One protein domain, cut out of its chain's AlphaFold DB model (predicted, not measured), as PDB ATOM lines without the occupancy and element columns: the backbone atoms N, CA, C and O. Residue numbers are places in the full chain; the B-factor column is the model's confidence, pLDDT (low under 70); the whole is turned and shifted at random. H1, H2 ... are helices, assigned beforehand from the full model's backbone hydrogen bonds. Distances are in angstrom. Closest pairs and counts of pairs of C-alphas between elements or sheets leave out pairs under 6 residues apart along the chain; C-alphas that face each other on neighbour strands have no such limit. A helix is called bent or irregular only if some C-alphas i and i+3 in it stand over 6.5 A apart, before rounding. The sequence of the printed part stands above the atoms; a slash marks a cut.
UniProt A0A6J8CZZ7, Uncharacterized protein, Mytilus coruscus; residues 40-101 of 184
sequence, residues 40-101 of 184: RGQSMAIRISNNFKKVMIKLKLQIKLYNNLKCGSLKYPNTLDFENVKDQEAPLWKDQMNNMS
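Overview. This is residues 40 to 101 of the 184 residues of an uncharacterized protein of Mytilus coruscus (UniProt A0A6J8CZZ7). One long, straight helix, H1, makes most of the length of this domain, and its first residues, 40 to 55, stick out free like a shaft. Beyond the far end of H1 a long loop, residues 69 to 81, swings out and folds back to the later part of that helix, where the short helix H2 comes in, and the third helix, H3, then leads away from H1, with residues 96 to 101 standing free at the end of the printed part; the outline of the printed part is a loose hook. The printed part has 62 residues with three named helices, in the order H1, H2, H3, and no named strand; the class is all helix. The whole is loose, with a radius of gyration of the C-alphas of 15.2 A, and elongated, spanning 49 by 28 by 17 A along its three main axes.

Arrangement. The longest helix is H1, residues 40 to 68, with 29 residues. The short helix H2, residues 82 to 86, only just touches it, with 3 pairs of C-alphas within 8 A. The closest C-alphas of the two are those of Lys 60 and Phe 82, 6.7 A apart, and H1 touches H2 with residues 59 to 63 alone. Their centres are 13.4 A apart. Farther from H1 comes the helix H3, residues 91 to 99. H2 and H3 are close but not clearly touching, with 2 pairs of C-alphas within 8 A. The closest C-alphas of H2 and H3 are those of Val 85 and Leu 92, 7.2 A apart, and the centres of these two helices are 13.8 A apart. H1 and H3 are apart, with no C-alpha of the one within 8 A of the other. In the backbones of H1 and H2, every O i to N i+4 pair is within hydrogen-bond range; in H3 this holds for 4 of 5 pairs.

Along the chain. H1 begins at Arg 40, whose C-alpha is at (131.188, 79.294, 125.853), and ends at Asn 68, whose C-alpha is at (92.951, 94.922, 116.217). It measures 42.4 A from first to last C-alpha, and it is not bent. Residues 69 to 81, with no named element, follow it; their C-alphas lie 9 to 20 A from the mean of all C-alphas. H2 has 5 residues, from Phe 82, with its C-alpha at (102.070, 93.555, 127.192), to Lys 86. H3 has 9 residues, from Pro 91 to Asn 99, and measures 12.7 A from first to last C-alpha. Its last C-alpha, that of Asn 99, is at (90.499, 75.426, 131.639).

Size, cuts and confidence. The two C-alphas farthest apart are those of Arg 40 and Leu 74, 49.6 A apart, while those of Arg 40 and Ser 101, the first and last printed residues, are 41.0 A apart. Two stretches stand free: residues 40 to 55, which belong to H1, and residues 96 to 101, of which 96 to 99 belong to H3. The body without them has 40 residues, spans 23 by 23 by 10 A and has a radius of gyration of 10.3 A. The link from H1 to H2, with 13 residues, is long; the link from H2 to H3, with 4 residues, is tight. The printed part has no cut. The mean pLDDT of the printed part of this predicted model is 77.8, and 15 residues are under 70: residue 40, residues 70 to 76 and residues 95 to 101. The mean pLDDT is 86 for H1, 85 for H2 and 67 for H3.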
ATOM      1  N   ARG A  40     132.408  80.114 125.959       69.25
ATOM      2  CA  ARG A  40     131.188  79.294 125.853       69.25
ATOM      3  C   ARG A  40     130.009  79.885 126.638       69.25
ATOM      4  O   ARG A  40     128.891  79.902 126.131       69.25
ATOM      5  N   GLY A  41     130.255  80.412 127.838       77.31
ATOM      6  CA  GLY A  41     129.236  81.115 128.626       77.31
ATOM      7  C   GLY A  41     128.738  82.389 127.937       77.31
ATOM      8  O   GLY A  41     127.532  82.612 127.848       77.31
ATOM      9  N   GLN A  42     129.648  83.184 127.368       78.44
ATOM     10  CA  GLN A  42     129.313  84.411 126.638       78.44
ATOM     11  C   GLN A  42     128.513  84.126 125.363       78.44
ATOM     12  O   GLN A  42     127.480  84.752 125.128       78.44
ATOM     13  N   SER A  43     128.931  83.145 124.560       77.44
ATOM     14  CA  SER A  43     128.188  82.756 123.353       77.44
ATOM     15  C   SER A  43     126.789  82.212 123.669       77.44
ATOM     16  O   SER A  43     125.834  82.533 122.958       77.44
ATOM     17  N   MET A  44     126.631  81.453 124.761       79.38
ATOM     18  CA  MET A  44     125.320  81.003 125.236       79.38
ATOM     19  C   MET A  44     124.442  82.185 125.673       79.38
ATOM     20  O   MET A  44     123.295  82.285 125.241       79.38
ATOM     21  N   ALA A  45     124.985  83.119 126.456       81.44
ATOM     22  CA  ALA A  45     124.265  84.312 126.900       81.44
ATOM     23  C   ALA A  45     123.798  85.186 125.720       81.44
ATOM     24  O   ALA A  45     122.650  85.631 125.694       81.44
ATOM     25  N   ILE A  46     124.644  85.370 124.700       84.12
ATOM     26  CA  ILE A  46     124.296  86.108 123.476       84.12
ATOM     27  C   ILE A  46     123.163  85.403 122.718       84.12
ATOM     28  O   ILE A  46     122.202  86.050 122.300       84.12
ATOM     29  N   ARG A  47     123.239  84.075 122.558       83.62
ATOM     30  CA  ARG A  47     122.185  83.286 121.897       83.62
ATOM     31  C   ARG A  47     120.854  83.389 122.634       83.62
ATOM     32  O   ARG A  47     119.830  83.642 122.002       83.62
ATOM     33  N   ILE A  48     120.879  83.246 123.956       86.12
ATOM     34  CA  ILE A  48     119.695  83.375 124.807       86.12
ATOM     35  C   ILE A  48     119.107  84.788 124.684       86.12
ATOM     36  O   ILE A  48     117.922  84.928 124.395       86.12
ATOM     37  N   SER A  49     119.932  85.833 124.787       87.69
ATOM     38  CA  SER A  49     119.500  87.231 124.638       87.69
ATOM     39  C   SER A  49     118.854  87.503 123.274       87.69
ATOM     40  O   SER A  49     117.777  88.097 123.190       87.69
ATOM     41  N   ASN A  50     119.452  86.999 122.190       87.00
ATOM     42  CA  ASN A  50     118.895  87.133 120.844       87.00
ATOM     43  C   ASN A  50     117.553  86.405 120.693       87.00
ATOM     44  O   ASN A  50     116.644  86.920 120.038       87.00
ATOM     45  N   ASN A  51     117.403  85.234 121.313       88.00
ATOM     46  CA  ASN A  51     116.140  84.501 121.318       88.00
ATOM     47  C   ASN A  51     115.066  85.242 122.120       88.00
ATOM     48  O   ASN A  51     113.958  85.413 121.611       88.00
ATOM     49  N   PHE A  52     115.401  85.777 123.297       87.38
ATOM     50  CA  PHE A  52     114.488  86.622 124.070       87.38
ATOM     51  C   PHE A  52     114.020  87.834 123.264       87.38
ATOM     52  O   PHE A  52     112.819  88.073 123.169       87.38
ATOM     53  N   LYS A  53     114.929  88.558 122.596       88.19
ATOM     54  CA  LYS A  53     114.559  89.698 121.738       88.19
ATOM     55  C   LYS A  53     113.570  89.295 120.640       88.19
ATOM     56  O   LYS A  53     112.560  89.971 120.451       88.19
ATOM     57  N   LYS A  54     113.817  88.176 119.949       89.69
ATOM     58  CA  LYS A  54     112.914  87.657 118.906       89.69
ATOM     59  C   LYS A  54     111.533  87.306 119.463       89.69
ATOM     60  O   LYS A  54     110.529  87.648 118.840       89.69
ATOM     61  N   VAL A  55     111.479  86.645 120.618       88.81
ATOM     62  CA  VAL A  55     110.221  86.276 121.283       88.81
ATOM     63  C   VAL A  55     109.445  87.523 121.703       88.81
ATOM     64  O   VAL A  55     108.265  87.630 121.389       88.81
ATOM     65  N   MET A  56     110.108  88.512 122.307       88.81
ATOM     66  CA  MET A  56     109.482  89.766 122.742       88.81
ATOM     67  C   MET A  56     108.870  90.549 121.575       88.81
ATOM     68  O   MET A  56     107.756  91.059 121.687       88.81
ATOM     69  N   ILE A  57     109.568  90.624 120.437       89.75
ATOM     70  CA  ILE A  57     109.054  91.282 119.225       89.75
ATOM     71  C   ILE A  57     107.811  90.553 118.705       89.75
ATOM     72  O   ILE A  57     106.796  91.192 118.422       89.75
ATOM     73  N   LYS A  58     107.870  89.219 118.610       90.44
ATOM     74  CA  LYS A  58     106.727  88.408 118.174       90.44
ATOM     75  C   LYS A  58     105.532  88.573 119.108       90.44
ATOM     76  O   LYS A  58     104.424  88.761 118.622       90.44
ATOM     77  N   LEU A  59     105.756  88.558 120.419       89.56
ATOM     78  CA  LEU A  59     104.704  88.700 121.421       89.56
ATOM     79  C   LEU A  59     103.986  90.050 121.300       89.56
ATOM     80  O   LEU A  59     102.762  90.091 121.212       89.56
ATOM     81  N   LYS A  60     104.742  91.152 121.185       91.81
ATOM     82  CA  LYS A  60     104.176  92.493 120.954       91.81
ATOM     83  C   LYS A  60     103.342  92.562 119.675       91.81
ATOM     84  O   LYS A  60     102.288  93.192 119.658       91.81
ATOM     85  N   LEU A  61     103.801  91.907 118.609       91.38
ATOM     86  CA  LEU A  61     103.071  91.850 117.345       91.38
ATOM     87  C   LEU A  61     101.760  91.065 117.483       91.38
ATOM     88  O   LEU A  61     100.732  91.540 117.010       91.38
ATOM     89  N   GLN A  62     101.769  89.920 118.169       87.81
ATOM     90  CA  GLN A  62     100.561  89.122 118.403       87.81
ATOM     91  C   GLN A  62      99.528  89.867 119.252       87.81
ATOM     92  O   GLN A  62      98.351  89.869 118.908       87.81
ATOM     93  N   ILE A  63      99.960  90.583 120.294       89.19
ATOM     94  CA  ILE A  63      99.071  91.434 121.101       89.19
ATOM     95  C   ILE A  63      98.438  92.533 120.244       89.19
ATOM     96  O   ILE A  63      97.235  92.768 120.320       89.19
ATOM     97  N   LYS A  64      99.227  93.184 119.381       87.94
ATOM     98  CA  LYS A  64      98.705  94.202 118.463       87.94
ATOM     99  C   LYS A  64      97.678  93.615 117.492       87.94
ATOM    100  O   LYS A  64      96.647  94.238 117.262       87.94
ATOM    101  N   LEU A  65      97.947  92.433 116.932       86.50
ATOM    102  CA  LEU A  65      96.997  91.734 116.065       86.50
ATOM    103  C   LEU A  65      95.709  91.402 116.819       86.50
ATOM    104  O   LEU A  65      94.636  91.733 116.330       86.50
ATOM    105  N   TYR A  66      95.816  90.840 118.023       84.62
ATOM    106  CA  TYR A  66      94.675  90.527 118.879       84.62
ATOM    107  C   TYR A  66      93.811  91.765 119.164       84.62
ATOM    108  O   TYR A  66      92.610  91.755 118.908       84.62
ATOM    109  N   ASN A  67      94.428  92.869 119.595       86.06
ATOM    110  CA  ASN A  67      93.718  94.114 119.905       86.06
ATOM    111  C   ASN A  67      93.038  94.732 118.670       86.06
ATOM    112  O   ASN A  67      92.025  95.421 118.793       86.06
ATOM    113  N   ASN A  68      93.555  94.464 117.467       84.19
ATOM    114  CA  ASN A  68      92.951  94.922 116.217       84.19
ATOM    115  C   ASN A  68      91.742  94.081 115.780       84.19
ATOM    116  O   ASN A  68      90.939  94.564 114.983       84.19
ATOM    117  N   LEU A  69      91.588  92.850 116.283       79.06
ATOM    118  CA  LEU A  69      90.512  91.943 115.870       79.06
ATOM    119  C   LEU A  69      89.126  92.346 116.407       79.06
ATOM    120  O   LEU A  69      88.146  91.719 116.017       79.06
ATOM    121  N   LYS A  70      89.021  93.384 117.260       60.75
ATOM    122  CA  LYS A  70      87.764  93.892 117.859       60.75
ATOM    123  C   LYS A  70      86.800  92.764 118.267       60.75
ATOM    124  O   LYS A  70      85.599  92.834 118.015       60.75
ATOM    125  N   CYS A  71      87.323  91.700 118.874       55.12
ATOM    126  CA  CYS A  71      86.516  90.557 119.276       55.12
ATOM    127  C   CYS A  71      86.031  90.779 120.713       55.12
ATOM    128  O   CYS A  71      86.676  90.369 121.672       55.12
ATOM    129  N   GLY A  72      84.918  91.499 120.862       54.72
ATOM    130  CA  GLY A  72      84.240  91.646 122.147       54.72
ATOM    131  C   GLY A  72      83.391  90.413 122.431       54.72
ATOM    132  O   GLY A  72      82.222  90.377 122.058       54.72
ATOM    133  N   SER A  73      83.972  89.393 123.062       56.75
ATOM    134  CA  SER A  73      83.205  88.277 123.626       56.75
ATOM    135  C   SER A  73      83.369  88.264 125.142       56.75
ATOM    136  O   SER A  73      84.460  88.520 125.639       56.75
ATOM    137  N   LEU A  74      82.315  87.908 125.881       56.59
ATOM    138  CA  LEU A  74      82.320  87.802 127.350       56.59
ATOM    139  C   LEU A  74      83.385  86.833 127.909       56.59
ATOM    140  O   LEU A  74      83.656  86.864 129.104       56.59
ATOM    141  N   LYS A  75      83.974  85.972 127.065       63.97
ATOM    142  CA  LYS A  75      84.911  84.910 127.464       63.97
ATOM    143  C   LYS A  75      86.387  85.327 127.421       63.97
ATOM    144  O   LYS A  75      87.206  84.678 128.059       63.97
ATOM    145  N   TYR A  76      86.738  86.383 126.686       66.44
ATOM    146  CA  TYR A  76      88.130  86.809 126.512       66.44
ATOM    147  C   TYR A  76      88.275  88.317 126.736       66.44
ATOM    148  O   TYR A  76      87.351  89.070 126.427       66.44
ATOM    149  N   PRO A  77      89.418  88.791 127.260       73.50
ATOM    150  CA  PRO A  77      89.618  90.215 127.491       73.50
ATOM    151  C   PRO A  77      89.568  90.994 126.174       73.50
ATOM    152  O   PRO A  77      90.189  90.606 125.186       73.50
ATOM    153  N   ASN A  78      88.860  92.126 126.177       75.81
ATOM    154  CA  ASN A  78      88.695  92.984 124.995       75.81
ATOM    155  C   ASN A  78      90.029  93.526 124.461       75.81
ATOM    156  O   ASN A  78      90.167  93.773 123.265       75.81
ATOM    157  N   THR A  79      91.006  93.715 125.351       81.56
ATOM    158  CA  THR A  79      92.368  94.122 125.005       81.56
ATOM    159  C   THR A  79      93.379  93.373 125.858       81.56
ATOM    160  O   THR A  79      93.175  93.182 127.056       81.56
ATOM    161  N   LEU A  80      94.497  93.004 125.246       85.19
ATOM    162  CA  LEU A  80      95.671  92.469 125.917       85.19
ATOM    163  C   LEU A  80      96.705  93.576 126.107       85.19
ATOM    164  O   LEU A  80      97.008  94.323 125.172       85.19
ATOM    165  N   ASP A  81      97.253  93.644 127.315       86.44
ATOM    166  CA  ASP A  81      98.397  94.486 127.643       86.44
ATOM    167  C   ASP A  81      99.681  93.652 127.706       86.44
ATOM    168  O   ASP A  81      99.675  92.494 128.121       86.44
ATOM    169  N   PHE A  82     100.792  94.249 127.282       87.12
ATOM    170  CA  PHE A  82     102.070  93.555 127.192       87.12
ATOM    171  C   PHE A  82     102.604  93.110 128.557       87.12
ATOM    172  O   PHE A  82     103.119  91.995 128.658       87.12
ATOM    173  N   GLU A  83     102.468  93.938 129.596       85.56
ATOM    174  CA  GLU A  83     102.986  93.595 130.924       85.56
ATOM    175  C   GLU A  83     102.181  92.450 131.550       85.56
ATOM    176  O   GLU A  83     102.768  91.510 132.084       85.56
ATOM    177  N   ASN A  84     100.861  92.438 131.349       82.69
ATOM    178  CA  ASN A  84      99.997  91.340 131.797       82.69
ATOM    179  C   ASN A  84     100.244  90.023 131.046       82.69
ATOM    180  O   ASN A  84     100.106  88.952 131.621       82.69
ATOM    181  N   VAL A  85     100.592  90.067 129.758       84.19
ATOM    182  CA  VAL A  85     100.876  88.846 128.981       84.19
ATOM    183  C   VAL A  85     102.250  88.271 129.339       84.19
ATOM    184  O   VAL A  85     102.438  87.057 129.318       84.19
ATOM    185  N   LYS A  86     103.225  89.122 129.664       84.25
ATOM    186  CA  LYS A  86     104.576  88.692 130.051       84.25
ATOM    187  C   LYS A  86     104.610  88.045 131.438       84.25
ATOM    188  O   LYS A  86     105.441  87.165 131.661       84.25
ATOM    189  N   ASP A  87     103.771  88.506 132.360       83.62
ATOM    190  CA  ASP A  87     103.701  87.966 133.714       83.62
ATOM    191  C   ASP A  87     102.918  86.647 133.733       83.62
ATOM    192  O   ASP A  87     101.724  86.621 133.458       83.62
ATOM    193  N   GLN A  88     103.595  85.546 134.061       77.12
ATOM    194  CA  GLN A  88     102.995  84.212 134.132       77.12
ATOM    195  C   GLN A  88     101.964  84.090 135.268       77.12
ATOM    196  O   GLN A  88     101.055  83.266 135.183       77.12
ATOM    197  N   GLU A  89     102.065  84.931 136.298       80.50
ATOM    198  CA  GLU A  89     101.136  84.952 137.431       80.50
ATOM    199  C   GLU A  89      99.910  85.839 137.185       80.50
ATOM    200  O   GLU A  89      99.006  85.912 138.036       80.50
ATOM    201  N   ALA A  90      99.852  86.501 136.025       80.12
ATOM    202  CA  ALA A  90      98.733  87.345 135.658       80.12
ATOM    203  C   ALA A  90      97.424  86.533 135.583       80.12
ATOM    204  O   ALA A  90      97.424  85.376 135.145       80.12
ATOM    205  N   PRO A  91      96.277  87.142 135.938       76.44
ATOM    206  CA  PRO A  91      94.968  86.483 135.888       76.44
ATOM    207  C   PRO A  91      94.648  85.831 134.536       76.44
ATOM    208  O   PRO A  91      94.043  84.763 134.499       76.44
ATOM    209  N   LEU A  92      95.142  86.422 133.440       75.94
ATOM    210  CA  LEU A  92      95.012  85.910 132.072       75.94
ATOM    211  C   LEU A  92      95.415  84.430 131.942       75.94
ATOM    212  O   LEU A  92      94.758  83.670 131.235       75.94
ATOM    213  N   TRP A  93      96.491  84.025 132.617       78.50
ATOM    214  CA  TRP A  93      97.029  82.668 132.525       78.50
ATOM    215  C   TRP A  93      96.396  81.712 133.530       78.50
ATOM    216  O   TRP A  93      96.320  80.514 133.264       78.50
ATOM    217  N   LYS A  94      95.893  82.231 134.655       72.69
ATOM    218  CA  LYS A  94      95.216  81.436 135.690       72.69
ATOM    219  C   LYS A  94      93.922  80.827 135.155       72.69
ATOM    220  O   LYS A  94      93.689  79.633 135.335       72.69
ATOM    221  N   ASP A  95      93.151  81.601 134.396       63.50
ATOM    222  CA  ASP A  95      91.929  81.112 133.750       63.50
ATOM    223  C   ASP A  95      92.231  80.102 132.633       63.50
ATOM    224  O   ASP A  95      91.481  79.149 132.426       63.50
ATOM    225  N   GLN A  96      93.357  80.257 131.928       61.00
ATOM    226  CA  GLN A  96      93.775  79.305 130.900       61.00
ATOM    227  C   GLN A  96      94.288  77.990 131.508       61.00
ATOM    228  O   GLN A  96      93.968  76.924 130.990       61.00
ATOM    229  N   MET A  97      95.029  78.038 132.619       60.09
ATOM    230  CA  MET A  97      95.500  76.836 133.317       60.09
ATOM    231  C   MET A  97      94.360  76.044 133.958       60.09
ATOM    232  O   MET A  97      94.361  74.818 133.876       60.09
ATOM    233  N   ASN A  98      93.352  76.724 134.507       57.00
ATOM    234  CA  ASN A  98      92.171  76.066 135.071       57.00
ATOM    235  C   ASN A  98      91.276  75.423 133.993       57.00
ATOM    236  O   ASN A  98      90.649  74.399 134.248       57.00
ATOM    237  N   ASN A  99      91.264  75.970 132.771       54.06
ATOM    238  CA  ASN A  99      90.499  75.426 131.639       54.06
ATOM    239  C   ASN A  99      91.272  74.397 130.790       54.06
ATOM    240  O   ASN A  99      90.674  73.719 129.961       54.06
ATOM    241  N   MET A 100      92.582  74.221 130.999       52.31
ATOM    242  CA  MET A 100      93.381  73.167 130.338       52.31
ATOM    243  C   MET A 100      93.083  71.754 130.877       52.31
ATOM    244  O   MET A 100      93.644  70.777 130.382       52.31
ATOM    245  N   SER A 101      92.189  71.630 131.868       46.25
ATOM    246  CA  SER A 101      91.668  70.344 132.349       46.25
ATOM    247  C   SER A 101      90.712  69.662 131.358       46.25
ATOM    248  O   SER A 101      90.424  68.476 131.523       46.25
TER     249      SER A 101